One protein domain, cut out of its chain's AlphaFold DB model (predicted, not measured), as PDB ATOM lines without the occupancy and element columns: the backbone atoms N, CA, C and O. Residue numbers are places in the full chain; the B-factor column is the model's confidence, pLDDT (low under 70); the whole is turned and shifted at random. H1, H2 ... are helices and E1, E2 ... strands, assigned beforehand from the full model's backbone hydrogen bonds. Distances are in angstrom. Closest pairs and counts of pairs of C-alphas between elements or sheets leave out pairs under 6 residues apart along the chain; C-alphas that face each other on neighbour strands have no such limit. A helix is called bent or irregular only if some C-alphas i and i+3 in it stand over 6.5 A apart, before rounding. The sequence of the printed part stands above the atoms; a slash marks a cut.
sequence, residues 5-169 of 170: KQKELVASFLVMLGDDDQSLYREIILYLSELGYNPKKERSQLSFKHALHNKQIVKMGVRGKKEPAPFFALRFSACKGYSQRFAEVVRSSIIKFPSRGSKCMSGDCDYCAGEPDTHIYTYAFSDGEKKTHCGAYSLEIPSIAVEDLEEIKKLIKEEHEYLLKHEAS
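What this domain is: This is residues 5 to 169 of the 170 residues of an uncharacterized protein of Enterococcus malodoratus ATCC 43197 (UniProt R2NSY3). A strongly twisted sheet, E1-E2-E3-E4-E7 and wholly antiparallel, forms a wall with H1, H2 and H6 over one face. At its E7 edge H3 sits between this wall and a smaller part, the hairpin E5-E6, with the short H4 and H5 beyond. The 165 printed residues hold six named helices and seven strands, in the order H1 H2 E1 E2 E3 E4 H3 H4 H5 E5 E6 E7 H6, a mixed class. The whole is compact, with a radius of gyration of the C-alphas of 16.0 A and spans of 44 by 38 by 28 A.

How they stand to each other: Start at E1, residues 37 to 42, E2, 45 to 50, E3, 56 to 63, and E4, 69 to 74: they form a meander, each strand the antiparallel neighbour of the one before. Look for N 40 and O 47 at 2.8 A, N 46 and O 60 at 2.8 A, and N 59 and O 73 at 2.9 A, within hydrogen-bond range. E7, residues 139 to 141, is the edge strand beside E4, with N 139 and O 74 at 2.8 A. H1, residues 5 to 14, H2, 19 to 34, H3, 84 to 96, and H6, 146 to 167, are on one face of this sheet, two layers. H1 runs across the strands, at 71 degrees to E1 on the local plane; H2 runs along them, at 10 degrees. The helical hairpin H1 and H2 only just touch, with 3 pairs of C-alphas within 8 A, the closest Leu 14 and Gln 22 at 5.4 A. Residues 146 to 156 of H6 touch H2, closest at the C-alphas of Leu 24 and Val 146, 6.2 A, at a shallow tilt of 23 degrees, the same way. H3 has its closest C-alpha pair with E7 at Val 89 and Ile 141, 6.2 A. In the hairpin of E5, residues 121 to 124, and E6, 130 to 133, find N 133 and O 121 at 2.9 A; the closest C-alphas of H3 and E5 are Arg 91 and Tyr 123, 5.9 A. H4, residues 103 to 106, and H5, 116 to 119, only just touch, with 3 pairs within 8 A, closest at the C-alphas of Met 105 and Pro 116, 5.5 A. Every O i to N i+4 pair is within range in H1, H2 and H3, and 16 of 18 in H6; H4 and H5 are too short for one.

Where its parts are: Find C-alpha 56 at (36.107, -47.871, -4.119); from there E3 runs 19.7 A to C-alpha 63. H1 begins at C-alpha 5, (35.032, -37.558, -19.923), and spans 14.3 A; H2 spans 22.7 A and H3 17.9 A. H6 runs 30.7 A to C-alpha 167 at (28.752, -56.612, -1.899), and is irregular, with C-alphas 147 and 150 7.2 A apart.

The domain as a whole: The two C-alphas farthest apart are those of Lys 5 and Asp 127, 50.6 A. The printed part has no cut, and no link is long. The mean pLDDT of the printed part is 94.5, and no printed residue is under 70.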
ATOM      1  N   LYS A   5      34.686 -38.267 -21.165       92.50
ATOM      2  CA  LYS A   5      35.032 -37.558 -19.923       92.50
ATOM      3  C   LYS A   5      35.968 -38.363 -19.010       92.50
ATOM      4  O   LYS A   5      36.850 -37.790 -18.383       92.50
ATOM      5  N   GLN A   6      35.793 -39.685 -18.926       92.88
ATOM      6  CA  GLN A   6      36.701 -40.553 -18.163       92.88
ATOM      7  C   GLN A   6      38.085 -40.644 -18.814       92.88
ATOM      8  O   GLN A   6      39.087 -40.583 -18.108       92.88
ATOM      9  N   LYS A   7      38.145 -40.754 -20.149       94.06
ATOM     10  CA  LYS A   7      39.411 -40.781 -20.897       94.06
ATOM     11  C   LYS A   7      40.185 -39.470 -20.732       94.06
ATOM     12  O   LYS A   7      41.373 -39.510 -20.445       94.06
ATOM     13  N   GLU A   8      39.507 -38.328 -20.848       94.81
ATOM     14  CA  GLU A   8      40.094 -36.996 -20.633       94.81
ATOM     15  C   GLU A   8      40.600 -36.822 -19.198       94.81
ATOM     16  O   GLU A   8      41.697 -36.313 -18.981       94.81
ATOM     17  N   LEU A   9      39.832 -37.303 -18.216       94.38
ATOM     18  CA  LEU A   9      40.234 -37.271 -16.815       94.38
ATOM     19  C   LEU A   9      41.521 -38.075 -16.576       94.38
ATOM     20  O   LEU A   9      42.451 -37.563 -15.957       94.38
ATOM     21  N   VAL A  10      41.595 -39.301 -17.095       94.69
ATOM     22  CA  VAL A  10      42.796 -40.144 -16.998       94.69
ATOM     23  C   VAL A  10      43.973 -39.512 -17.737       94.69
ATOM     24  O   VAL A  10      45.057 -39.431 -17.173       94.69
ATOM     25  N   ALA A  11      43.766 -39.002 -18.953       94.88
ATOM     26  CA  ALA A  11      44.815 -38.330 -19.716       94.88
ATOM     27  C   ALA A  11      45.383 -37.121 -18.955       94.88
ATOM     28  O   ALA A  11      46.597 -36.992 -18.837       94.88
ATOM     29  N   SER A  12      44.519 -36.290 -18.360       93.38
ATOM     30  CA  SER A  12      44.952 -35.140 -17.556       93.38
ATOM     31  C   SER A  12      45.764 -35.538 -16.324       93.38
ATOM     32  O   SER A  12      46.661 -34.806 -15.926       93.38
ATOM     33  N   PHE A  13      45.475 -36.700 -15.732       93.81
ATOM     34  CA  PHE A  13      46.252 -37.242 -14.623       93.81
ATOM     35  C   PHE A  13      47.618 -37.750 -15.084       93.81
ATOM     36  O   PHE A  13      48.629 -37.368 -14.509       93.81
ATOM     37  N   LEU A  14      47.645 -38.548 -16.151       94.31
ATOM     38  CA  LEU A  14      48.862 -39.157 -16.682       94.31
ATOM     39  C   LEU A  14      49.882 -38.129 -17.197       94.31
ATOM     40  O   LEU A  14      51.073 -38.397 -17.146       94.31
ATOM     41  N   VAL A  15      49.445 -36.963 -17.681       93.44
ATOM     42  CA  VAL A  15      50.349 -35.881 -18.128       93.44
ATOM     43  C   VAL A  15      51.064 -35.191 -16.955       93.44
ATOM     44  O   VAL A  15      52.072 -34.528 -17.159       93.44
ATOM     45  N   MET A  16      50.573 -35.347 -15.721       90.50
ATOM     46  CA  MET A  16      51.240 -34.806 -14.529       90.50
ATOM     47  C   MET A  16      52.348 -35.720 -13.984       90.50
ATOM     48  O   MET A  16      52.964 -35.372 -12.979       90.50
ATOM     49  N   LEU A  17      52.553 -36.894 -14.584       90.81
ATOM     50  CA  LEU A  17      53.507 -37.907 -14.137       90.81
ATOM     51  C   LEU A  17      54.773 -37.871 -15.001       90.81
ATOM     52  O   LEU A  17      54.707 -37.462 -16.160       90.81
ATOM     53  N   GLY A  18      55.904 -38.323 -14.451       87.69
ATOM     54  CA  GLY A  18      57.085 -38.641 -15.260       87.69
ATOM     55  C   GLY A  18      56.838 -39.864 -16.152       87.69
ATOM     56  O   GLY A  18      55.892 -40.611 -15.913       87.69
ATOM     57  N   ASP A  19      57.673 -40.076 -17.170       87.06
ATOM     58  CA  ASP A  19      57.451 -41.106 -18.202       87.06
ATOM     59  C   ASP A  19      57.326 -42.536 -17.629       87.06
ATOM     60  O   ASP A  19      56.425 -43.291 -18.021       87.06
ATOM     61  N   ASP A  20      58.167 -42.883 -16.650       86.69
ATOM     62  CA  ASP A  20      58.148 -44.197 -15.989       86.69
ATOM     63  C   ASP A  20      56.850 -44.407 -15.192       86.69
ATOM     64  O   ASP A  20      56.128 -45.393 -15.387       86.69
ATOM     65  N   ASP A  21      56.487 -43.426 -14.358       92.38
ATOM     66  CA  ASP A  21      55.228 -43.424 -13.610       92.38
ATOM     67  C   ASP A  21      54.026 -43.456 -14.561       92.38
ATOM     68  O   ASP A  21      53.031 -44.140 -14.316       92.38
ATOM     69  N   GLN A  22      54.095 -42.737 -15.679       94.38
ATOM     70  CA  GLN A  22      53.002 -42.673 -16.634       94.38
ATOM     71  C   GLN A  22      52.662 -44.059 -17.188       94.38
ATOM     72  O   GLN A  22      51.478 -44.397 -17.296       94.38
ATOM     73  N   SER A  23      53.676 -44.854 -17.524       94.62
ATOM     74  CA  SER A  23      53.501 -46.209 -18.052       94.62
ATOM     75  C   SER A  23      52.897 -47.138 -16.998       94.62
ATOM     76  O   SER A  23      51.855 -47.752 -17.244       94.62
ATOM     77  N   LEU A  24      53.464 -47.141 -15.787       96.88
ATOM     78  CA  LEU A  24      52.989 -47.959 -14.668       96.88
ATOM     79  C   LEU A  24      51.533 -47.643 -14.290       96.88
ATOM     80  O   LEU A  24      50.674 -48.527 -14.233       96.88
ATOM     81  N   TYR A  25      51.217 -46.366 -14.070       97.44
ATOM     82  CA  TYR A  25      49.867 -45.950 -13.691       97.44
ATOM     83  C   TYR A  25      48.864 -46.201 -14.817       97.44
ATOM     84  O   TYR A  25      47.721 -46.575 -14.543       97.44
ATOM     85  N   ARG A  26      49.260 -46.034 -16.085       96.75
ATOM     86  CA  ARG A  26      48.399 -46.352 -17.229       96.75
ATOM     87  C   ARG A  26      47.996 -47.823 -17.225       96.75
ATOM     88  O   ARG A  26      46.809 -48.096 -17.400       96.75
ATOM     89  N   GLU A  27      48.932 -48.742 -17.003       97.81
ATOM     90  CA  GLU A  27      48.625 -50.175 -16.939       97.81
ATOM     91  C   GLU A  27      47.630 -50.505 -15.826       97.81
ATOM     92  O   GLU A  27      46.623 -51.172 -16.073       97.81
ATOM     93  N   ILE A  28      47.839 -49.962 -14.624       98.50
ATOM     94  CA  ILE A  28      46.920 -50.164 -13.497       98.50
ATOM     95  C   ILE A  28      45.519 -49.621 -13.828       98.50
ATOM     96  O   ILE A  28      44.508 -50.267 -13.552       98.50
ATOM     97  N   ILE A  29      45.429 -48.438 -14.447       98.06
ATOM     98  CA  ILE A  29      44.150 -47.814 -14.825       98.06
ATOM     99  C   ILE A  29      43.409 -48.624 -15.895       98.06
ATOM    100  O   ILE A  29      42.174 -48.716 -15.849       98.06
ATOM    101  N   LEU A  30      44.133 -49.177 -16.872       97.12
ATOM    102  CA  LEU A  30      43.555 -50.046 -17.897       97.12
ATOM    103  C   LEU A  30      43.020 -51.333 -17.268       97.12
ATOM    104  O   LEU A  30      41.857 -51.657 -17.493       97.12
ATOM    105  N   TYR A  31      43.789 -51.958 -16.379       98.44
ATOM    106  CA  TYR A  31      43.358 -53.159 -15.667       98.44
ATOM    107  C   TYR A  31      42.102 -52.921 -14.809       98.44
ATOM    108  O   TYR A  31      41.104 -53.630 -14.917       98.44
ATOM    109  N   LEU A  32      42.081 -51.836 -14.025       98.31
ATOM    110  CA  LEU A  32      40.890 -51.412 -13.275       98.31
ATOM    111  C   LEU A  32      39.682 -51.190 -14.195       98.31
ATOM    112  O   LEU A  32      38.550 -51.535 -13.855       98.31
ATOM    113  N   SER A  33      39.917 -50.599 -15.366       96.56
ATOM    114  CA  SER A  33      38.871 -50.333 -16.348       96.56
ATOM    115  C   SER A  33      38.286 -51.598 -16.972       96.56
ATOM    116  O   SER A  33      37.091 -51.600 -17.275       96.56
ATOM    117  N   GLU A  34      39.106 -52.624 -17.201       96.75
ATOM    118  CA  GLU A  34      38.688 -53.944 -17.693       96.75
ATOM    119  C   GLU A  34      37.789 -54.644 -16.674       96.75
ATOM    120  O   GLU A  34      36.733 -55.156 -17.035       96.75
ATOM    121  N   LEU A  35      38.125 -54.531 -15.386       97.19
ATOM    122  CA  LEU A  35      37.314 -55.025 -14.266       97.19
ATOM    123  C   LEU A  35      36.095 -54.140 -13.941       97.19
ATOM    124  O   LEU A  35      35.448 -54.319 -12.916       97.19
ATOM    125  N   GLY A  36      35.773 -53.150 -14.779       96.12
ATOM    126  CA  GLY A  36      34.561 -52.336 -14.641       96.12
ATOM    127  C   GLY A  36      34.649 -51.163 -13.658       96.12
ATOM    128  O   GLY A  36      33.645 -50.462 -13.460       96.12
ATOM    129  N   TYR A  37      35.820 -50.883 -13.077       97.38
ATOM    130  CA  TYR A  37      36.019 -49.710 -12.226       97.38
ATOM    131  C   TYR A  37      36.112 -48.434 -13.059       97.38
ATOM    132  O   TYR A  37      36.805 -48.345 -14.072       97.38
ATOM    133  N   ASN A  38      35.406 -47.405 -12.605       95.06
ATOM    134  CA  ASN A  38      35.303 -46.138 -13.307       95.06
ATOM    135  C   ASN A  38      36.074 -45.050 -12.553       95.06
ATOM    136  O   ASN A  38      35.819 -44.865 -11.357       95.06
ATOM    137  N   PRO A  39      36.960 -44.296 -13.231       96.25
ATOM    138  CA  PRO A  39      37.631 -43.168 -12.609       96.25
ATOM    139  C   PRO A  39      36.631 -42.039 -12.348       96.25
ATOM    140  O   PRO A  39      35.836 -41.664 -13.218       96.25
ATOM    141  N   LYS A  40      36.708 -41.453 -11.155       95.00
ATOM    142  CA  LYS A  40      35.982 -40.250 -10.752       95.00
ATOM    143  C   LYS A  40      36.962 -39.255 -10.150       95.00
ATOM    144  O   LYS A  40      37.818 -39.617  -9.349       95.00
ATOM    145  N   LYS A  41      36.819 -37.981 -10.516       93.56
ATOM    146  CA  LYS A  41      37.585 -36.902  -9.892       93.56
ATOM    147  C   LYS A  41      37.016 -36.629  -8.504       93.56
ATOM    148  O   LYS A  41      35.836 -36.307  -8.372       93.56
ATOM    149  N   GLU A  42      37.859 -36.715  -7.488       91.75
ATOM    150  CA  GLU A  42      37.551 -36.326  -6.116       91.75
ATOM    151  C   GLU A  42      38.596 -35.305  -5.667       91.75
ATOM    152  O   GLU A  42      39.715 -35.657  -5.312       91.75
ATOM    153  N   ARG A  43      38.244 -34.014  -5.703       86.94
ATOM    154  CA  ARG A  43      39.188 -32.907  -5.453       86.94
ATOM    155  C   ARG A  43      40.424 -33.020  -6.368       86.94
ATOM    156  O   ARG A  43      40.287 -32.859  -7.581       86.94
ATOM    157  N   SER A  44      41.600 -33.284  -5.797       84.38
ATOM    158  CA  SER A  44      42.893 -33.389  -6.484       84.38
ATOM    159  C   SER A  44      43.315 -34.827  -6.817       84.38
ATOM    160  O   SER A  44      44.440 -35.037  -7.255       84.38
ATOM    161  N   GLN A  45      42.451 -35.821  -6.599       92.94
ATOM    162  CA  GLN A  45      42.755 -37.235  -6.837       92.94
ATOM    163  C   GLN A  45      41.704 -37.903  -7.728       92.94
ATOM    164  O   GLN A  45      40.583 -37.411  -7.895       92.94
ATOM    165  N   LEU A  46      42.073 -39.052  -8.278       96.31
ATOM    166  CA  LEU A  46      41.176 -40.007  -8.904       96.31
ATOM    167  C   LEU A  46      40.787 -41.081  -7.892       96.31
ATOM    168  O   LEU A  46      41.643 -41.639  -7.207       96.31
ATOM    169  N   SER A  47      39.498 -41.387  -7.829       96.94
ATOM    170  CA  SER A  47      38.971 -42.574  -7.165       96.94
ATOM    171  C   SER A  47      38.398 -43.538  -8.195       96.94
ATOM    172  O   SER A  47      37.800 -43.122  -9.188       96.94
ATOM    173  N   PHE A  48      38.575 -44.835  -7.961       97.75
ATOM    174  CA  PHE A  48      38.084 -45.893  -8.840       97.75
ATOM    175  C   PHE A  48      36.997 -46.680  -8.125       97.75
ATOM    176  O   PHE A  48      37.268 -47.385  -7.150       97.75
ATOM    177  N   LYS A  49      35.757 -46.525  -8.601       95.12
ATOM    178  CA  LYS A  49      34.550 -47.142  -8.030       95.12
ATOM    179  C   LYS A  49      33.900 -48.086  -9.030       95.12
ATOM    180  O   LYS A  49      33.826 -47.770 -10.221       95.12
ATOM    181  N   HIS A  50      33.415 -49.221  -8.543       96.06
ATOM    182  CA  HIS A  50      32.664 -50.169  -9.358       96.06
ATOM    183  C   HIS A  50      31.169 -49.865  -9.301       96.06
ATOM    184  O   HIS A  50      30.660 -49.492  -8.248       96.06
ATOM    185  N   ALA A  51      30.458 -50.049 -10.413       91.81
ATOM    186  CA  ALA A  51      29.028 -49.742 -10.477       91.81
ATOM    187  C   ALA A  51      28.149 -50.771  -9.744       91.81
ATOM    188  O   ALA A  51      27.103 -50.396  -9.235       91.81
ATOM    189  N   LEU A  52      28.564 -52.045  -9.684       94.00
ATOM    190  CA  LEU A  52      27.725 -53.108  -9.103       94.00
ATOM    191  C   LEU A  52      27.678 -53.079  -7.572       94.00
ATOM    192  O   LEU A  52      26.629 -53.306  -6.999       94.00
ATOM    193  N   HIS A  53      28.799 -52.781  -6.915       93.44
ATOM    194  CA  HIS A  53      28.900 -52.816  -5.451       93.44
ATOM    195  C   HIS A  53      29.196 -51.437  -4.837       93.44
ATOM    196  O   HIS A  53      29.403 -51.315  -3.635       93.44
ATOM    197  N   ASN A  54      29.309 -50.380  -5.655       92.19
ATOM    198  CA  ASN A  54      29.586 -48.987  -5.262       92.19
ATOM    199  C   ASN A  54      30.852 -48.731  -4.415       92.19
ATOM    200  O   ASN A  54      31.181 -47.578  -4.114       92.19
ATOM    201  N   LYS A  55      31.610 -49.773  -4.057       94.94
ATOM    202  CA  LYS A  55      32.867 -49.647  -3.320       94.94
ATOM    203  C   LYS A  55      33.984 -49.108  -4.205       94.94
ATOM    204  O   LYS A  55      34.055 -49.348  -5.414       94.94
ATOM    205  N   GLN A  56      34.877 -48.384  -3.547       96.00
ATOM    206  CA  GLN A  56      36.107 -47.871  -4.119       96.00
ATOM    207  C   GLN A  56      37.273 -48.762  -3.701       96.00
ATOM    208  O   GLN A  56      37.428 -49.008  -2.506       96.00
ATOM    209  N   ILE A  57      38.123 -49.152  -4.651       97.31
ATOM    210  CA  ILE A  57      39.319 -49.948  -4.337       97.31
ATOM    211  C   ILE A  57      40.627 -49.193  -4.542       97.31
ATOM    212  O   ILE A  57      41.575 -49.438  -3.812       97.31
ATOM    213  N   VAL A  58      40.677 -48.219  -5.455       98.25
ATOM    214  CA  VAL A  58      41.908 -47.466  -5.734       98.25
ATOM    215  C   VAL A  58      41.692 -45.965  -5.602       98.25
ATOM    216  O   VAL A  58      40.661 -45.421  -6.015       98.25
ATOM    217  N   LYS A  59      42.701 -45.299  -5.034       97.69
ATOM    218  CA  LYS A  59      42.921 -43.855  -5.120       97.69
ATOM    219  C   LYS A  59      44.306 -43.595  -5.685       97.69
ATOM    220  O   LYS A  59      45.272 -44.222  -5.270       97.69
ATOM    221  N   MET A  60      44.402 -42.628  -6.581       96.94
ATOM    222  CA  MET A  60      45.677 -42.157  -7.111       96.94
ATOM    223  C   MET A  60      45.609 -40.664  -7.380       96.94
ATOM    224  O   MET A  60      44.538 -40.116  -7.636       96.94
ATOM    225  N   GLY A  61      46.738 -39.983  -7.310       94.56
ATOM    226  CA  GLY A  61      46.805 -38.551  -7.558       94.56
ATOM    227  C   GLY A  61      48.217 -38.038  -7.365       94.56
ATOM    228  O   GLY A  61      49.136 -38.823  -7.159       94.56
ATOM    229  N   VAL A  62      48.368 -36.721  -7.391       92.06
ATOM    230  CA  VAL A  62      49.645 -36.048  -7.141       92.06
ATOM    231  C   VAL A  62      49.503 -35.202  -5.878       92.06
ATOM    232  O   VAL A  62      48.489 -34.524  -5.682       92.06
ATOM    233  N   ARG A  63      50.486 -35.282  -4.981       88.06
ATOM    234  CA  ARG A  63      50.571 -34.488  -3.746       88.06
ATOM    235  C   ARG A  63      51.831 -33.640  -3.758       88.06
ATOM    236  O   ARG A  63      52.777 -33.951  -4.456       88.06
ATOM    237  N   GLY A  64      51.835 -32.598  -2.931       78.94
ATOM    238  CA  GLY A  64      52.943 -31.649  -2.855       78.94
ATOM    239  C   GLY A  64      52.766 -30.500  -3.847       78.94
ATOM    240  O   GLY A  64      52.447 -30.704  -5.013       78.94
ATOM    241  N   LYS A  65      52.908 -29.263  -3.355       73.62
ATOM    242  CA  LYS A  65      52.843 -28.052  -4.197       73.62
ATOM    243  C   LYS A  65      54.197 -27.686  -4.806       73.62
ATOM    244  O   LYS A  65      54.226 -27.109  -5.883       73.62
ATOM    245  N   LYS A  66      55.286 -27.948  -4.076       76.12
ATOM    246  CA  LYS A  66      56.662 -27.602  -4.472       76.12
ATOM    247  C   LYS A  66      57.378 -28.776  -5.137       76.12
ATOM    248  O   LYS A  66      58.073 -28.573  -6.117       76.12
ATOM    249  N   GLU A  67      57.139 -29.979  -4.626       80.69
ATOM    250  CA  GLU A  67      57.655 -31.241  -5.158       80.69
ATOM    251  C   GLU A  67      56.451 -32.155  -5.409       80.69
ATOM    252  O   GLU A  67      55.976 -32.817  -4.482       80.69
ATOM    253  N   PRO A  68      55.851 -32.083  -6.610       83.56
ATOM    254  CA  PRO A  68      54.729 -32.929  -6.973       83.56
ATOM    255  C   PRO A  68      55.194 -34.387  -7.023       83.56
ATOM    256  O   PRO A  68      56.057 -34.732  -7.822       83.56
ATOM    257  N   ALA A  69      54.614 -35.233  -6.178       89.12
ATOM    258  CA  ALA A  69      54.886 -36.662  -6.139       89.12
ATOM    259  C   ALA A  69      53.583 -37.447  -6.334       89.12
ATOM    260  O   ALA A  69      52.564 -37.120  -5.698       89.12
ATOM    261  N   PRO A  70      53.577 -38.474  -7.198       93.44
ATOM    262  CA  PRO A  70      52.426 -39.341  -7.322       93.44
ATOM    263  C   PRO A  70      52.220 -40.146  -6.039       93.44
ATOM    264  O   PRO A  70      53.153 -40.471  -5.308       93.44
ATOM    265  N   PHE A  71      50.966 -40.470  -5.752       95.06
ATOM    266  CA  PHE A  71      50.621 -41.438  -4.722       95.06
ATOM    267  C   PHE A  71      49.660 -42.473  -5.287       95.06
ATOM    268  O   PHE A  71      48.846 -42.189  -6.174       95.06
ATOM    269  N   PHE A  72      49.741 -43.675  -4.737       97.69
ATOM    270  CA  PHE A  72      48.856 -44.785  -5.042       97.69
ATOM    271  C   PHE A  72      48.358 -45.389  -3.734       97.69
ATOM    272  O   PHE A  72      49.124 -45.583  -2.793       97.69
ATOM    273  N   ALA A  73      47.060 -45.653  -3.653       98.25
ATOM    274  CA  ALA A  73      46.467 -46.354  -2.533       98.25
ATOM    275  C   ALA A  73      45.491 -47.414  -3.027       98.25
ATOM    276  O   ALA A  73      44.629 -47.126  -3.862       98.25
ATOM    277  N   LEU A  74      45.597 -48.608  -2.454       98.75
ATOM    278  CA  LEU A  74      44.834 -49.790  -2.831       98.75
ATOM    279  C   LEU A  74      44.123 -50.362  -1.607       98.75
ATOM    280  O   LEU A  74      44.681 -50.425  -0.513       98.75
ATOM    281  N   ARG A  75      42.872 -50.764  -1.791       98.44
ATOM    282  CA  ARG A  75      42.151 -51.641  -0.879       98.44
ATOM    283  C   ARG A  75      42.425 -53.081  -1.307       98.44
ATOM    284  O   ARG A  75      42.168 -53.411  -2.458       98.44
ATOM    285  N   PHE A  76      42.951 -53.885  -0.392       98.44
ATOM    286  CA  PHE A  76      43.287 -55.296  -0.613       98.44
ATOM    287  C   PHE A  76      43.067 -56.119   0.668       98.44
ATOM    288  O   PHE A  76      43.829 -57.026   0.995       98.44
ATOM    289  N   SER A  77      42.063 -55.754   1.468       97.75
ATOM    290  CA  SER A  77      41.833 -56.360   2.783       97.75
ATOM    291  C   SER A  77      41.275 -57.783   2.714       97.75
ATOM    292  O   SER A  77      41.399 -58.526   3.691       97.75
ATOM    293  N   ALA A  78      40.698 -58.170   1.575       97.44
ATOM    294  CA  ALA A  78      40.286 -59.540   1.299       97.44
ATOM    295  C   ALA A  78      41.448 -60.445   0.857       97.44
ATOM    296  O   ALA A  78      41.342 -61.669   0.929       97.44
ATOM    297  N   CYS A  79      42.573 -59.860   0.440       97.62
ATOM    298  CA  CYS A  79      43.716 -60.600  -0.086       97.62
ATOM    299  C   CYS A  79      44.542 -61.211   1.052       97.62
ATOM    300  O   CYS A  79      44.781 -60.569   2.083       97.62
ATOM    301  N   LYS A  80      45.030 -62.441   0.861       91.94
ATOM    302  CA  LYS A  80      45.900 -63.153   1.814       91.94
ATOM    303  C   LYS A  80      47.160 -63.645   1.097       91.94
ATOM    304  O   LYS A  80      47.134 -63.905  -0.099       91.94
ATOM    305  N   GLY A  81      48.266 -63.789   1.830       93.19
ATOM    306  CA  GLY A  81      49.523 -64.295   1.258       93.19
ATOM    307  C   GLY A  81      50.210 -63.330   0.283       93.19
ATOM    308  O   GLY A  81      50.912 -63.776  -0.621       93.19
ATOM    309  N   TYR A  82      49.991 -62.024   0.450       96.88
ATOM    310  CA  TYR A  82      50.776 -60.990  -0.223       96.88
ATOM    311  C   TYR A  82      52.213 -60.938   0.315       96.88
ATOM    312  O   TYR A  82      52.504 -61.429   1.409       96.88
ATOM    313  N   SER A  83      53.112 -60.345  -0.459       97.50
ATOM    314  CA  SER A  83      54.537 -60.251  -0.163       97.50
ATOM    315  C   SER A  83      54.828 -59.412   1.083       97.50
ATOM    316  O   SER A  83      54.004 -58.616   1.553       97.50
ATOM    317  N   GLN A  84      56.053 -59.540   1.605       96.81
ATOM    318  CA  GLN A  84      56.494 -58.765   2.769       96.81
ATOM    319  C   GLN A  84      56.348 -57.255   2.541       96.81
ATOM    320  O   GLN A  84      56.038 -56.520   3.474       96.81
ATOM    321  N   ARG A  85      56.505 -56.780   1.300       96.81
ATOM    322  CA  ARG A  85      56.344 -55.363   0.960       96.81
ATOM    323  C   ARG A  85      54.939 -54.857   1.293       96.81
ATOM    324  O   ARG A  85      54.801 -53.831   1.956       96.81
ATOM    325  N   PHE A  86      53.898 -55.590   0.905       97.81
ATOM    326  CA  PHE A  86      52.513 -55.233   1.228       97.81
ATOM    327  C   PHE A  86      52.177 -55.496   2.702       97.81
ATOM    328  O   PHE A  86      51.393 -54.750   3.294       97.81
ATOM    329  N   ALA A  87      52.831 -56.474   3.337       97.50
ATOM    330  CA  ALA A  87      52.739 -56.667   4.783       97.50
ATOM    331  C   ALA A  87      53.271 -55.455   5.566       97.50
ATOM    332  O   ALA A  87      52.617 -54.997   6.505       97.50
ATOM    333  N   GLU A  88      54.382 -54.853   5.134       97.44
ATOM    334  CA  GLU A  88      54.905 -53.618   5.730       97.44
ATOM    335  C   GLU A  88      53.986 -52.410   5.492       97.44
ATOM    336  O   GLU A  88      53.872 -51.546   6.367       97.44
ATOM    337  N   VAL A  89      53.268 -52.347   4.362       98.06
ATOM    338  CA  VAL A  89      52.229 -51.322   4.123       98.06
ATOM    339  C   VAL A  89      51.095 -51.444   5.145       98.06
ATOM    340  O   VAL A  89      50.652 -50.438   5.717       98.06
ATOM    341  N   VAL A  90      50.647 -52.672   5.420       98.06
ATOM    342  CA  VAL A  90      49.630 -52.953   6.443       98.06
ATOM    343  C   VAL A  90      50.137 -52.575   7.831       98.06
ATOM    344  O   VAL A  90      49.473 -51.810   8.537       98.06
ATOM    345  N   ARG A  91      51.332 -53.046   8.205       97.69
ATOM    346  CA  ARG A  91      51.972 -52.728   9.487       97.69
ATOM    347  C   ARG A  91      52.089 -51.221   9.696       97.69
ATOM    348  O   ARG A  91      51.664 -50.702  10.728       97.69
ATOM    349  N   SER A  92      52.614 -50.507   8.703       97.44
ATOM    350  CA  SER A  92      52.788 -49.053   8.756       97.44
ATOM    351  C   SER A  92      51.455 -48.331   8.920       97.44
ATOM    352  O   SER A  92      51.362 -47.370   9.683       97.44
ATOM    353  N   SER A  93      50.400 -48.807   8.256       97.62
ATOM    354  CA  SER A  93      49.055 -48.237   8.378       97.62
ATOM    355  C   SER A  93      48.452 -48.456   9.767       97.62
ATOM    356  O   SER A  93      47.881 -47.517  10.323       97.62
ATOM    357  N   ILE A  94      48.631 -49.645  10.358       97.00
ATOM    358  CA  ILE A  94      48.232 -49.949  11.744       97.00
ATOM    359  C   ILE A  94      48.923 -48.998  12.728       97.00
ATOM    360  O   ILE A  94      48.257 -48.397  13.568       97.00
ATOM    361  N   ILE A  95      50.244 -48.828  12.605       96.25
ATOM    362  CA  ILE A  95      51.032 -47.964  13.499       96.25
ATOM    363  C   ILE A  95      50.627 -46.495  13.336       96.25
ATOM    364  O   ILE A  95      50.469 -45.775  14.319       96.25
ATOM    365  N   LYS A  96      50.453 -46.036  12.091       96.88
ATOM    366  CA  LYS A  96      50.150 -44.634  11.777       96.88
ATOM    367  C   LYS A  96      48.722 -44.236  12.151       96.88
ATOM    368  O   LYS A  96      48.479 -43.075  12.471       96.88
ATOM    369  N   PHE A  97      47.772 -45.170  12.083       95.88
ATOM    370  CA  PHE A  97      46.352 -44.909  12.315       95.88
ATOM    371  C   PHE A  97      45.738 -45.898  13.319       95.88
ATOM    372  O   PHE A  97      44.803 -46.623  12.970       95.88
ATOM    373  N   PRO A  98      46.183 -45.899  14.588       92.56
ATOM    374  CA  PRO A  98      45.740 -46.880  15.582       92.56
ATOM    375  C   PRO A  98      44.235 -46.800  15.887       92.56
ATOM    376  O   PRO A  98      43.623 -47.789  16.275       92.56
ATOM    377  N   SER A  99      43.598 -45.646  15.658       92.38
ATOM    378  CA  SER A  99      42.150 -45.465  15.830       92.38
ATOM    379  C   SER A  99      41.297 -46.099  14.722       92.38
ATOM    380  O   SER A  99      40.074 -46.155  14.851       92.38
ATOM    381  N   ARG A 100      41.905 -46.589  13.634       92.44
ATOM    382  CA  ARG A 100      41.213 -47.232  12.501       92.44
ATOM    383  C   ARG A 100      41.142 -48.755  12.643       92.44
ATOM    384  O   ARG A 100      41.270 -49.478  11.656       92.44
ATOM    385  N   GLY A 101      40.926 -49.239  13.863       90.38
ATOM    386  CA  GLY A 101      40.731 -50.662  14.147       90.38
ATOM    387  C   GLY A 101      39.497 -51.259  13.454       90.38
ATOM    388  O   GLY A 101      38.593 -50.544  13.009       90.38
ATOM    389  N   SER A 102      39.461 -52.588  13.357       93.56
ATOM    390  CA  SER A 102      38.384 -53.339  12.698       93.56
ATOM    391  C   SER A 102      37.139 -53.476  13.576       93.56
ATOM    392  O   SER A 102      36.894 -54.529  14.155       93.56
ATOM    393  N   LYS A 103      36.328 -52.416  13.655       93.88
ATOM    394  CA  LYS A 103      35.095 -52.380  14.470       93.88
ATOM    395  C   LYS A 103      34.039 -53.431  14.099       93.88
ATOM    396  O   LYS A 103      33.236 -53.800  14.943       93.88
ATOM    397  N   CYS A 104      34.045 -53.941  12.865       94.69
ATOM    398  CA  CYS A 104      33.158 -55.041  12.471       94.69
ATOM    399  C   CYS A 104      33.412 -56.324  13.284       94.69
ATOM    400  O   CYS A 104      32.489 -57.102  13.484       94.69
ATOM    401  N   MET A 105      34.622 -56.514  13.826       92.75
ATOM    402  CA  MET A 105      34.958 -57.668  14.674       92.75
ATOM    403  C   MET A 105      34.222 -57.662  16.022       92.75
ATOM    404  O   MET A 105      34.057 -58.719  16.621       92.75
ATOM    405  N   SER A 106      33.805 -56.489  16.510       92.00
ATOM    406  CA  SER A 106      33.032 -56.326  17.749       92.00
ATOM    407  C   SER A 106      31.543 -56.066  17.499       92.00
ATOM    408  O   SER A 106      30.803 -55.853  18.452       92.00
ATOM    409  N   GLY A 107      31.092 -56.078  16.238       90.25
ATOM    410  CA  GLY A 107      29.709 -55.749  15.870       90.25
ATOM    411  C   GLY A 107      29.385 -54.249  15.871       90.25
ATOM    412  O   GLY A 107      28.245 -53.874  15.621       90.25
ATOM    413  N   ASP A 108      30.373 -53.373  16.078       92.81
ATOM    414  CA  ASP A 108      30.183 -51.912  16.148       92.81
ATOM    415  C   ASP A 108      30.190 -51.228  14.763       92.81
ATOM    416  O   ASP A 108      30.302 -50.001  14.654       92.81
ATOM    417  N   CYS A 109      30.177 -52.010  13.678       94.06
ATOM    418  CA  CYS A 109      30.152 -51.523  12.301       94.06
ATOM    419  C   CYS A 109      29.637 -52.599  11.335       94.06
ATOM    420  O   CYS A 109      30.152 -53.713  11.329       94.06
ATOM    421  N   ASP A 110      28.707 -52.214  10.464       91.25
ATOM    422  CA  ASP A 110      28.023 -53.042   9.458       91.25
ATOM    423  C   ASP A 110      28.250 -52.537   8.014       91.25
ATOM    424  O   ASP A 110      27.534 -52.887   7.081       91.25
ATOM    425  N   TYR A 111      29.269 -51.695   7.803       92.06
ATOM    426  CA  TYR A 111      29.514 -51.024   6.517       92.06
ATOM    427  C   TYR A 111      29.952 -51.963   5.373       92.06
ATOM    428  O   TYR A 111      29.787 -51.634   4.189       92.06
ATOM    429  N   CYS A 112      30.594 -53.079   5.717       93.88
ATOM    430  CA  CYS A 112      31.111 -54.068   4.773       93.88
ATOM    431  C   CYS A 112      30.328 -55.372   4.915       93.88
ATOM    432  O   CYS A 112      30.054 -55.801   6.032       93.88
ATOM    433  N   ALA A 113      30.031 -56.007   3.787       93.06
ATOM    434  CA  ALA A 113      29.394 -57.315   3.751       93.06
ATOM    435  C   ALA A 113      30.417 -58.467   3.847       93.06
ATOM    436  O   ALA A 113      31.608 -58.316   3.541       93.06
ATOM    437  N   GLY A 114      29.919 -59.649   4.218       92.44
ATOM    438  CA  GLY A 114      30.727 -60.842   4.478       92.44
ATOM    439  C   GLY A 114      31.270 -60.900   5.908       92.44
ATOM    440  O   GLY A 114      31.081 -59.977   6.699       92.44
ATOM    441  N   GLU A 115      31.942 -62.002   6.238       94.12
ATOM    442  CA  GLU A 115      32.440 -62.247   7.595       94.12
ATOM    443  C   GLU A 115      33.539 -61.239   7.982       94.12
ATOM    444  O   GLU A 115      34.419 -60.948   7.165       94.12
ATOM    445  N   PRO A 116      33.529 -60.667   9.201       93.81
ATOM    446  CA  PRO A 116      34.483 -59.630   9.604       93.81
ATOM    447  C   PRO A 116      35.963 -59.966   9.367       93.81
ATOM    448  O   PRO A 116      36.733 -59.109   8.929       93.81
ATOM    449  N   ASP A 117      36.384 -61.202   9.617       94.06
ATOM    450  CA  ASP A 117      37.782 -61.637   9.512       94.06
ATOM    451  C   ASP A 117      38.272 -61.811   8.058       94.06
ATOM    452  O   ASP A 117      39.483 -61.753   7.784       94.06
ATOM    453  N   THR A 118      37.353 -61.941   7.097       95.69
ATOM    454  CA  THR A 118      37.689 -62.126   5.681       95.69
ATOM    455  C   THR A 118      38.023 -60.828   4.964       95.69
ATOM    456  O   THR A 118      38.633 -60.892   3.907       95.69
ATOM    457  N   HIS A 119      37.697 -59.658   5.523       94.88
ATOM    458  CA  HIS A 119      37.855 -58.373   4.832       94.88
ATOM    459  C   HIS A 119      38.541 -57.290   5.670       94.88
ATOM    460  O   HIS A 119      38.312 -56.099   5.450       94.88
ATOM    461  N   ILE A 120      39.411 -57.678   6.603       97.25
ATOM    462  CA  ILE A 120      40.221 -56.769   7.427       97.25
ATOM    463  C   ILE A 120      41.715 -56.950   7.173       97.25
ATOM    464  O   ILE A 120      42.190 -58.038   6.840       97.25
ATOM    465  N   TYR A 121      42.484 -55.890   7.416       97.88
ATOM    466  CA  TYR A 121      43.933 -56.013   7.486       97.88
ATOM    467  C   TYR A 121      44.354 -56.516   8.858       97.88
ATOM    468  O   TYR A 121      43.743 -56.192   9.878       97.88
ATOM    469  N   THR A 122      45.417 -57.305   8.881       95.56
ATOM    470  CA  THR A 122      45.956 -57.921  10.089       95.56
ATOM    471  C   THR A 122      47.468 -57.978   9.974       95.56
ATOM    472  O   THR A 122      47.981 -58.295   8.905       95.56
ATOM    473  N   TYR A 123      48.171 -57.709  11.072       96.19
ATOM    474  CA  TYR A 123      49.616 -57.886  11.160       96.19
ATOM    475  C   TYR A 123      49.994 -58.511  12.504       96.19
ATOM    476  O   TYR A 123      49.456 -58.113  13.541       96.19
ATOM    477  N   ALA A 124      50.903 -59.486  12.470       94.88
ATOM    478  CA  ALA A 124      51.497 -60.096  13.654       94.88
ATOM    479  C   ALA A 124      52.888 -59.492  13.879       94.88
ATOM    480  O   ALA A 124      53.756 -59.572  13.010       94.88
ATOM    481  N   PHE A 125      53.079 -58.848  15.024       93.94
ATOM    482  CA  PHE A 125      54.339 -58.240  15.427       93.94
ATOM    483  C   PHE A 125      55.285 -59.288  16.025       93.94
ATOM    484  O   PHE A 125      54.878 -60.382  16.414       93.94
ATOM    485  N   SER A 126      56.575 -58.959  16.080       91.94
ATOM    486  CA  SER A 126      57.627 -59.859  16.576       91.94
ATOM    487  C   SER A 126      57.487 -60.218  18.059       91.94
ATOM    488  O   SER A 126      58.062 -61.203  18.502       91.94
ATOM    489  N   ASP A 127      56.738 -59.422  18.819       92.31
ATOM    490  CA  ASP A 127      56.389 -59.660  20.224       92.31
ATOM    491  C   ASP A 127      55.180 -60.603  20.397       92.31
ATOM    492  O   ASP A 127      54.774 -60.888  21.522       92.31
ATOM    493  N   GLY A 128      54.609 -61.103  19.295       91.38
ATOM    494  CA  GLY A 128      53.421 -61.954  19.290       91.38
ATOM    495  C   GLY A 128      52.100 -61.182  19.303       91.38
ATOM    496  O   GLY A 128      51.040 -61.801  19.191       91.38
ATOM    497  N   GLU A 129      52.123 -59.847  19.390       94.19
ATOM    498  CA  GLU A 129      50.911 -59.036  19.325       94.19
ATOM    499  C   GLU A 129      50.312 -59.084  17.913       94.19
ATOM    500  O   GLU A 129      50.983 -58.853  16.904       94.19
ATOM    501  N   LYS A 130      49.006 -59.349  17.822       94.00
ATOM    502  CA  LYS A 130      48.255 -59.306  16.565       94.00
ATOM    503  C   LYS A 130      47.338 -58.092  16.574       94.00
ATOM    504  O   LYS A 130      46.413 -58.019  17.378       94.00
ATOM    505  N   LYS A 131      47.559 -57.159  15.647       95.44
ATOM    506  CA  LYS A 131      46.700 -55.979  15.473       95.44
ATOM    507  C   LYS A 131      45.925 -56.045  14.168       95.44
ATOM    508  O   LYS A 131      46.372 -56.644  13.187       95.44
ATOM    509  N   THR A 132      44.768 -55.393  14.163       96.12
ATOM    510  CA  THR A 132      43.868 -55.314  13.012       96.12
ATOM    511  C   THR A 132      43.657 -53.868  12.580       96.12
ATOM    512  O   THR A 132      43.795 -52.934  13.372       96.12
ATOM    513  N   HIS A 133      43.325 -53.677  11.308       96.88
ATOM    514  CA  HIS A 133      42.942 -52.383  10.753       96.88
ATOM    515  C   HIS A 133      41.763 -52.566   9.801       96.88
ATOM    516  O   HIS A 133      41.710 -53.523   9.023       96.88
ATOM    517  N   CYS A 134      40.827 -51.620   9.847       97.38
ATOM    518  CA  CYS A 134      39.612 -51.644   9.049       97.38
ATOM    519  C   CYS A 134      39.945 -51.776   7.556       97.38
ATOM    520  O   CYS A 134      40.723 -50.986   7.007       97.38
ATOM    521  N   GLY A 135      39.342 -52.771   6.904       96.88
ATOM    522  CA  GLY A 135      39.589 -53.073   5.498       96.88
ATOM    523  C   GLY A 135      38.815 -52.218   4.501       96.88
ATOM    524  O   GLY A 135      39.132 -52.212   3.319       96.88
ATOM    525  N   ALA A 136      37.853 -51.408   4.955       96.00
ATOM    526  CA  ALA A 136      37.180 -50.446   4.081       96.00
ATOM    527  C   ALA A 136      38.136 -49.360   3.545       96.00
ATOM    528  O   ALA A 136      37.851 -48.724   2.526       96.00
ATOM    529  N   TYR A 137      39.265 -49.132   4.225       96.50
ATOM    530  CA  TYR A 137      40.266 -48.157   3.816       96.50
ATOM    531  C   TYR A 137      41.221 -48.728   2.761       96.50
ATOM    532  O   TYR A 137      41.811 -49.792   2.928       96.50
ATOM    533  N   SER A 138      41.447 -47.952   1.702       97.25
ATOM    534  CA  SER A 138      42.610 -48.128   0.830       97.25
ATOM    535  C   SER A 138      43.875 -47.693   1.572       97.25
ATOM    536  O   SER A 138      43.897 -46.580   2.113       97.25
ATOM    537  N   LEU A 139      44.913 -48.523   1.565       98.25
ATOM    538  CA  LEU A 139      46.210 -48.217   2.159       98.25
ATOM    539  C   LEU A 139      47.135 -47.610   1.106       98.25
ATOM    540  O   LEU A 139      47.149 -48.056  -0.036       98.25
ATOM    541  N   GLU A 140      47.873 -46.571   1.483       97.25
ATOM    542  CA  GLU A 140      48.846 -45.924   0.601       97.25
ATOM    543  C   GLU A 140      50.097 -46.791   0.482       97.25
ATOM    544  O   GLU A 140      50.684 -47.161   1.498       97.25
ATOM    545  N   ILE A 141      50.486 -47.109  -0.751       97.38
ATOM    546  CA  ILE A 141      51.669 -47.909  -1.055       97.38
ATOM    547  C   ILE A 141      52.755 -46.927  -1.508       97.38
ATOM    548  O   ILE A 141      52.590 -46.279  -2.546       97.38
ATOM    549  N   PRO A 142      53.822 -46.739  -0.712       93.12
ATOM    550  CA  PRO A 142      54.849 -45.756  -1.017       93.12
ATOM    551  C   PRO A 142      55.690 -46.214  -2.212       93.12
ATOM    552  O   PRO A 142      56.165 -47.349  -2.228       93.12
ATOM    553  N   SER A 143      55.902 -45.302  -3.166       91.25
ATOM    554  CA  SER A 143      56.822 -45.480  -4.298       91.25
ATOM    555  C   SER A 143      56.614 -46.814  -5.020       91.25
ATOM    556  O   SER A 143      57.475 -47.693  -4.954       91.25
ATOM    557  N   ILE A 144      55.439 -46.993  -5.635       96.06
ATOM    558  CA  ILE A 144      55.191 -48.166  -6.481       96.06
ATOM    559  C   ILE A 144      56.146 -48.165  -7.675       96.06
ATOM    560  O   ILE A 144      56.454 -47.105  -8.213       96.06
ATOM    561  N   ALA A 145      56.591 -49.348  -8.075       94.94
ATOM    562  CA  ALA A 145      57.500 -49.537  -9.199       94.94
ATOM    563  C   ALA A 145      56.994 -50.645 -10.138       94.94
ATOM    564  O   ALA A 145      55.985 -51.300  -9.864       94.94
ATOM    565  N   VAL A 146      57.671 -50.842 -11.270       95.50
ATOM    566  CA  VAL A 146      57.270 -51.828 -12.290       95.50
ATOM    567  C   VAL A 146      57.270 -53.249 -11.723       95.50
ATOM    568  O   VAL A 146      56.410 -54.053 -12.077       95.50
ATOM    569  N   GLU A 147      58.160 -53.544 -10.781       96.12
ATOM    570  CA  GLU A 147      58.261 -54.844 -10.114       96.12
ATOM    571  C   GLU A 147      57.027 -55.160  -9.253       96.12
ATOM    572  O   GLU A 147      56.714 -56.328  -9.027       96.12
ATOM    573  N   ASP A 148      56.293 -54.134  -8.808       97.25
ATOM    574  CA  ASP A 148      55.068 -54.297  -8.019       97.25
ATOM    575  C   ASP A 148      53.845 -54.621  -8.882       97.25
ATOM    576  O   ASP A 148      52.812 -55.047  -8.362       97.25
ATOM    577  N   LEU A 149      53.916 -54.377 -10.192       97.75
ATOM    578  CA  LEU A 149      52.747 -54.306 -11.063       97.75
ATOM    579  C   LEU A 149      51.930 -55.600 -11.083       97.75
ATOM    580  O   LEU A 149      50.701 -55.559 -10.986       97.75
ATOM    581  N   GLU A 150      52.598 -56.745 -11.172       98.31
ATOM    582  CA  GLU A 150      51.926 -58.044 -11.217       98.31
ATOM    583  C   GLU A 150      51.267 -58.393  -9.877       98.31
ATOM    584  O   GLU A 150      50.136 -58.886  -9.851       98.31
ATOM    585  N   GLU A 151      51.903 -58.057  -8.752       98.62
ATOM    586  CA  GLU A 151      51.278 -58.229  -7.440       98.62
ATOM    587  C   GLU A 151      50.101 -57.259  -7.255       98.62
ATOM    588  O   GLU A 151      49.033 -57.676  -6.814       98.62
ATOM    589  N   ILE A 152      50.224 -55.998  -7.683       98.69
ATOM    590  CA  ILE A 152      49.122 -55.023  -7.662       98.69
ATOM    591  C   ILE A 152      47.924 -55.537  -8.470       98.69
ATOM    592  O   ILE A 152      46.796 -55.486  -7.976       98.69
ATOM    593  N   LYS A 153      48.139 -56.052  -9.689       98.75
ATOM    594  CA  LYS A 153      47.070 -56.637 -10.518       98.75
ATOM    595  C   LYS A 153      46.415 -57.825  -9.806       98.75
ATOM    596  O   LYS A 153      45.186 -57.886  -9.743       98.75
ATOM    597  N   LYS A 154      47.207 -58.721  -9.208       98.69
ATOM    598  CA  LYS A 154      46.695 -59.853  -8.419       98.69
ATOM    599  C   LYS A 154      45.824 -59.385  -7.246       98.69
ATOM    600  O   LYS A 154      44.699 -59.855  -7.112       98.69
ATOM    601  N   LEU A 155      46.299 -58.422  -6.455       98.75
ATOM    602  CA  LEU A 155      45.556 -57.867  -5.315       98.75
ATOM    603  C   LEU A 155      44.255 -57.183  -5.749       98.75
ATOM    604  O   LEU A 155      43.214 -57.361  -5.122       98.75
ATOM    605  N   ILE A 156      44.289 -56.423  -6.848       98.75
ATOM    606  CA  ILE A 156      43.086 -55.817  -7.433       98.75
ATOM    607  C   ILE A 156      42.072 -56.903  -7.809       98.75
ATOM    608  O   ILE A 156      40.885 -56.742  -7.528       98.75
ATOM    609  N   LYS A 157      42.525 -57.988  -8.444       98.62
ATOM    610  CA  LYS A 157      41.662 -59.083  -8.893       98.62
ATOM    611  C   LYS A 157      41.003 -59.814  -7.725       98.62
ATOM    612  O   LYS A 157      39.789 -59.985  -7.736       98.62
ATOM    613  N   GLU A 158      41.781 -60.203  -6.721       98.44
ATOM    614  CA  GLU A 158      41.277 -60.920  -5.544       98.44
ATOM    615  C   GLU A 158      40.279 -60.066  -4.745       98.44
ATOM    616  O   GLU A 158      39.192 -60.533  -4.399       98.44
ATOM    617  N   GLU A 159      40.593 -58.786  -4.511       98.31
ATOM    618  CA  GLU A 159      39.661 -57.862  -3.854       98.31
ATOM    619  C   GLU A 159      38.384 -57.673  -4.689       98.31
ATOM    620  O   GLU A 159      37.279 -57.653  -4.146       98.31
ATOM    621  N   HIS A 160      38.512 -57.550  -6.012       97.94
ATOM    622  CA  HIS A 160      37.372 -57.424  -6.919       97.94
ATOM    623  C   HIS A 160      36.437 -58.637  -6.849       97.94
ATOM    624  O   HIS A 160      35.225 -58.464  -6.698       97.94
ATOM    625  N   GLU A 161      36.981 -59.853  -6.917       97.75
ATOM    626  CA  GLU A 161      36.212 -61.098  -6.827       97.75
ATOM    627  C   GLU A 161      35.475 -61.207  -5.486       97.75
ATOM    628  O   GLU A 161      34.285 -61.536  -5.452       97.75
ATOM    629  N   TYR A 162      36.143 -60.849  -4.384       97.75
ATOM    630  CA  TYR A 162      35.517 -60.800  -3.066       97.75
ATOM    631  C   TYR A 162      34.342 -59.810  -3.033       97.75
ATOM    632  O   TYR A 162      33.238 -60.154  -2.606       97.75
ATOM    633  N   LEU A 163      34.549 -58.582  -3.516       97.31
ATOM    634  CA  LEU A 163      33.516 -57.544  -3.521       97.31
ATOM    635  C   LEU A 163      32.333 -57.904  -4.425       97.31
ATOM    636  O   LEU A 163      31.192 -57.622  -4.069       97.31
ATOM    637  N   LEU A 164      32.560 -58.547  -5.572       97.00
ATOM    638  CA  LEU A 164      31.463 -59.044  -6.403       97.00
ATOM    639  C   LEU A 164      30.626 -60.089  -5.666       97.00
ATOM    640  O   LEU A 164      29.399 -60.012  -5.693       97.00
ATOM    641  N   LYS A 165      31.276 -61.035  -4.986       96.69
ATOM    642  CA  LYS A 165      30.591 -62.107  -4.260       96.69
ATOM    643  C   LYS A 165      29.773 -61.588  -3.076       96.69
ATOM    644  O   LYS A 165      28.675 -62.083  -2.843       96.69
ATOM    645  N   HIS A 166      30.316 -60.635  -2.322       95.81
ATOM    646  CA  HIS A 166      29.750 -60.243  -1.032       95.81
ATOM    647  C   HIS A 166      28.974 -58.923  -1.057       95.81
ATOM    648  O   HIS A 166      28.067 -58.766  -0.253       95.81
ATOM    649  N   GLU A 167      29.289 -57.986  -1.954       94.19
ATOM    650  CA  GLU A 167      28.752 -56.612  -1.899       94.19
ATOM    651  C   GLU A 167      27.865 -56.250  -3.095       94.19
ATOM    652  O   GLU A 167      27.123 -55.278  -3.029       94.19
ATOM    653  N   ALA A 168      27.928 -56.984  -4.213       89.00
ATOM    654  CA  ALA A 168      27.095 -56.679  -5.386       89.00
ATOM    655  C   ALA A 168      25.627 -57.125  -5.233       89.00
ATOM    656  O   ALA A 168      24.794 -56.753  -6.054       89.00
ATOM    657  N   SER A 169      25.326 -57.944  -4.220       71.81
ATOM    658  CA  SER A 169      23.978 -58.447  -3.901       71.81
ATOM    659  C   SER A 169      23.529 -58.094  -2.476       71.81
ATOM    660  O   SER A 169      22.509 -58.615  -2.029       71.81
TER     661      SER A 169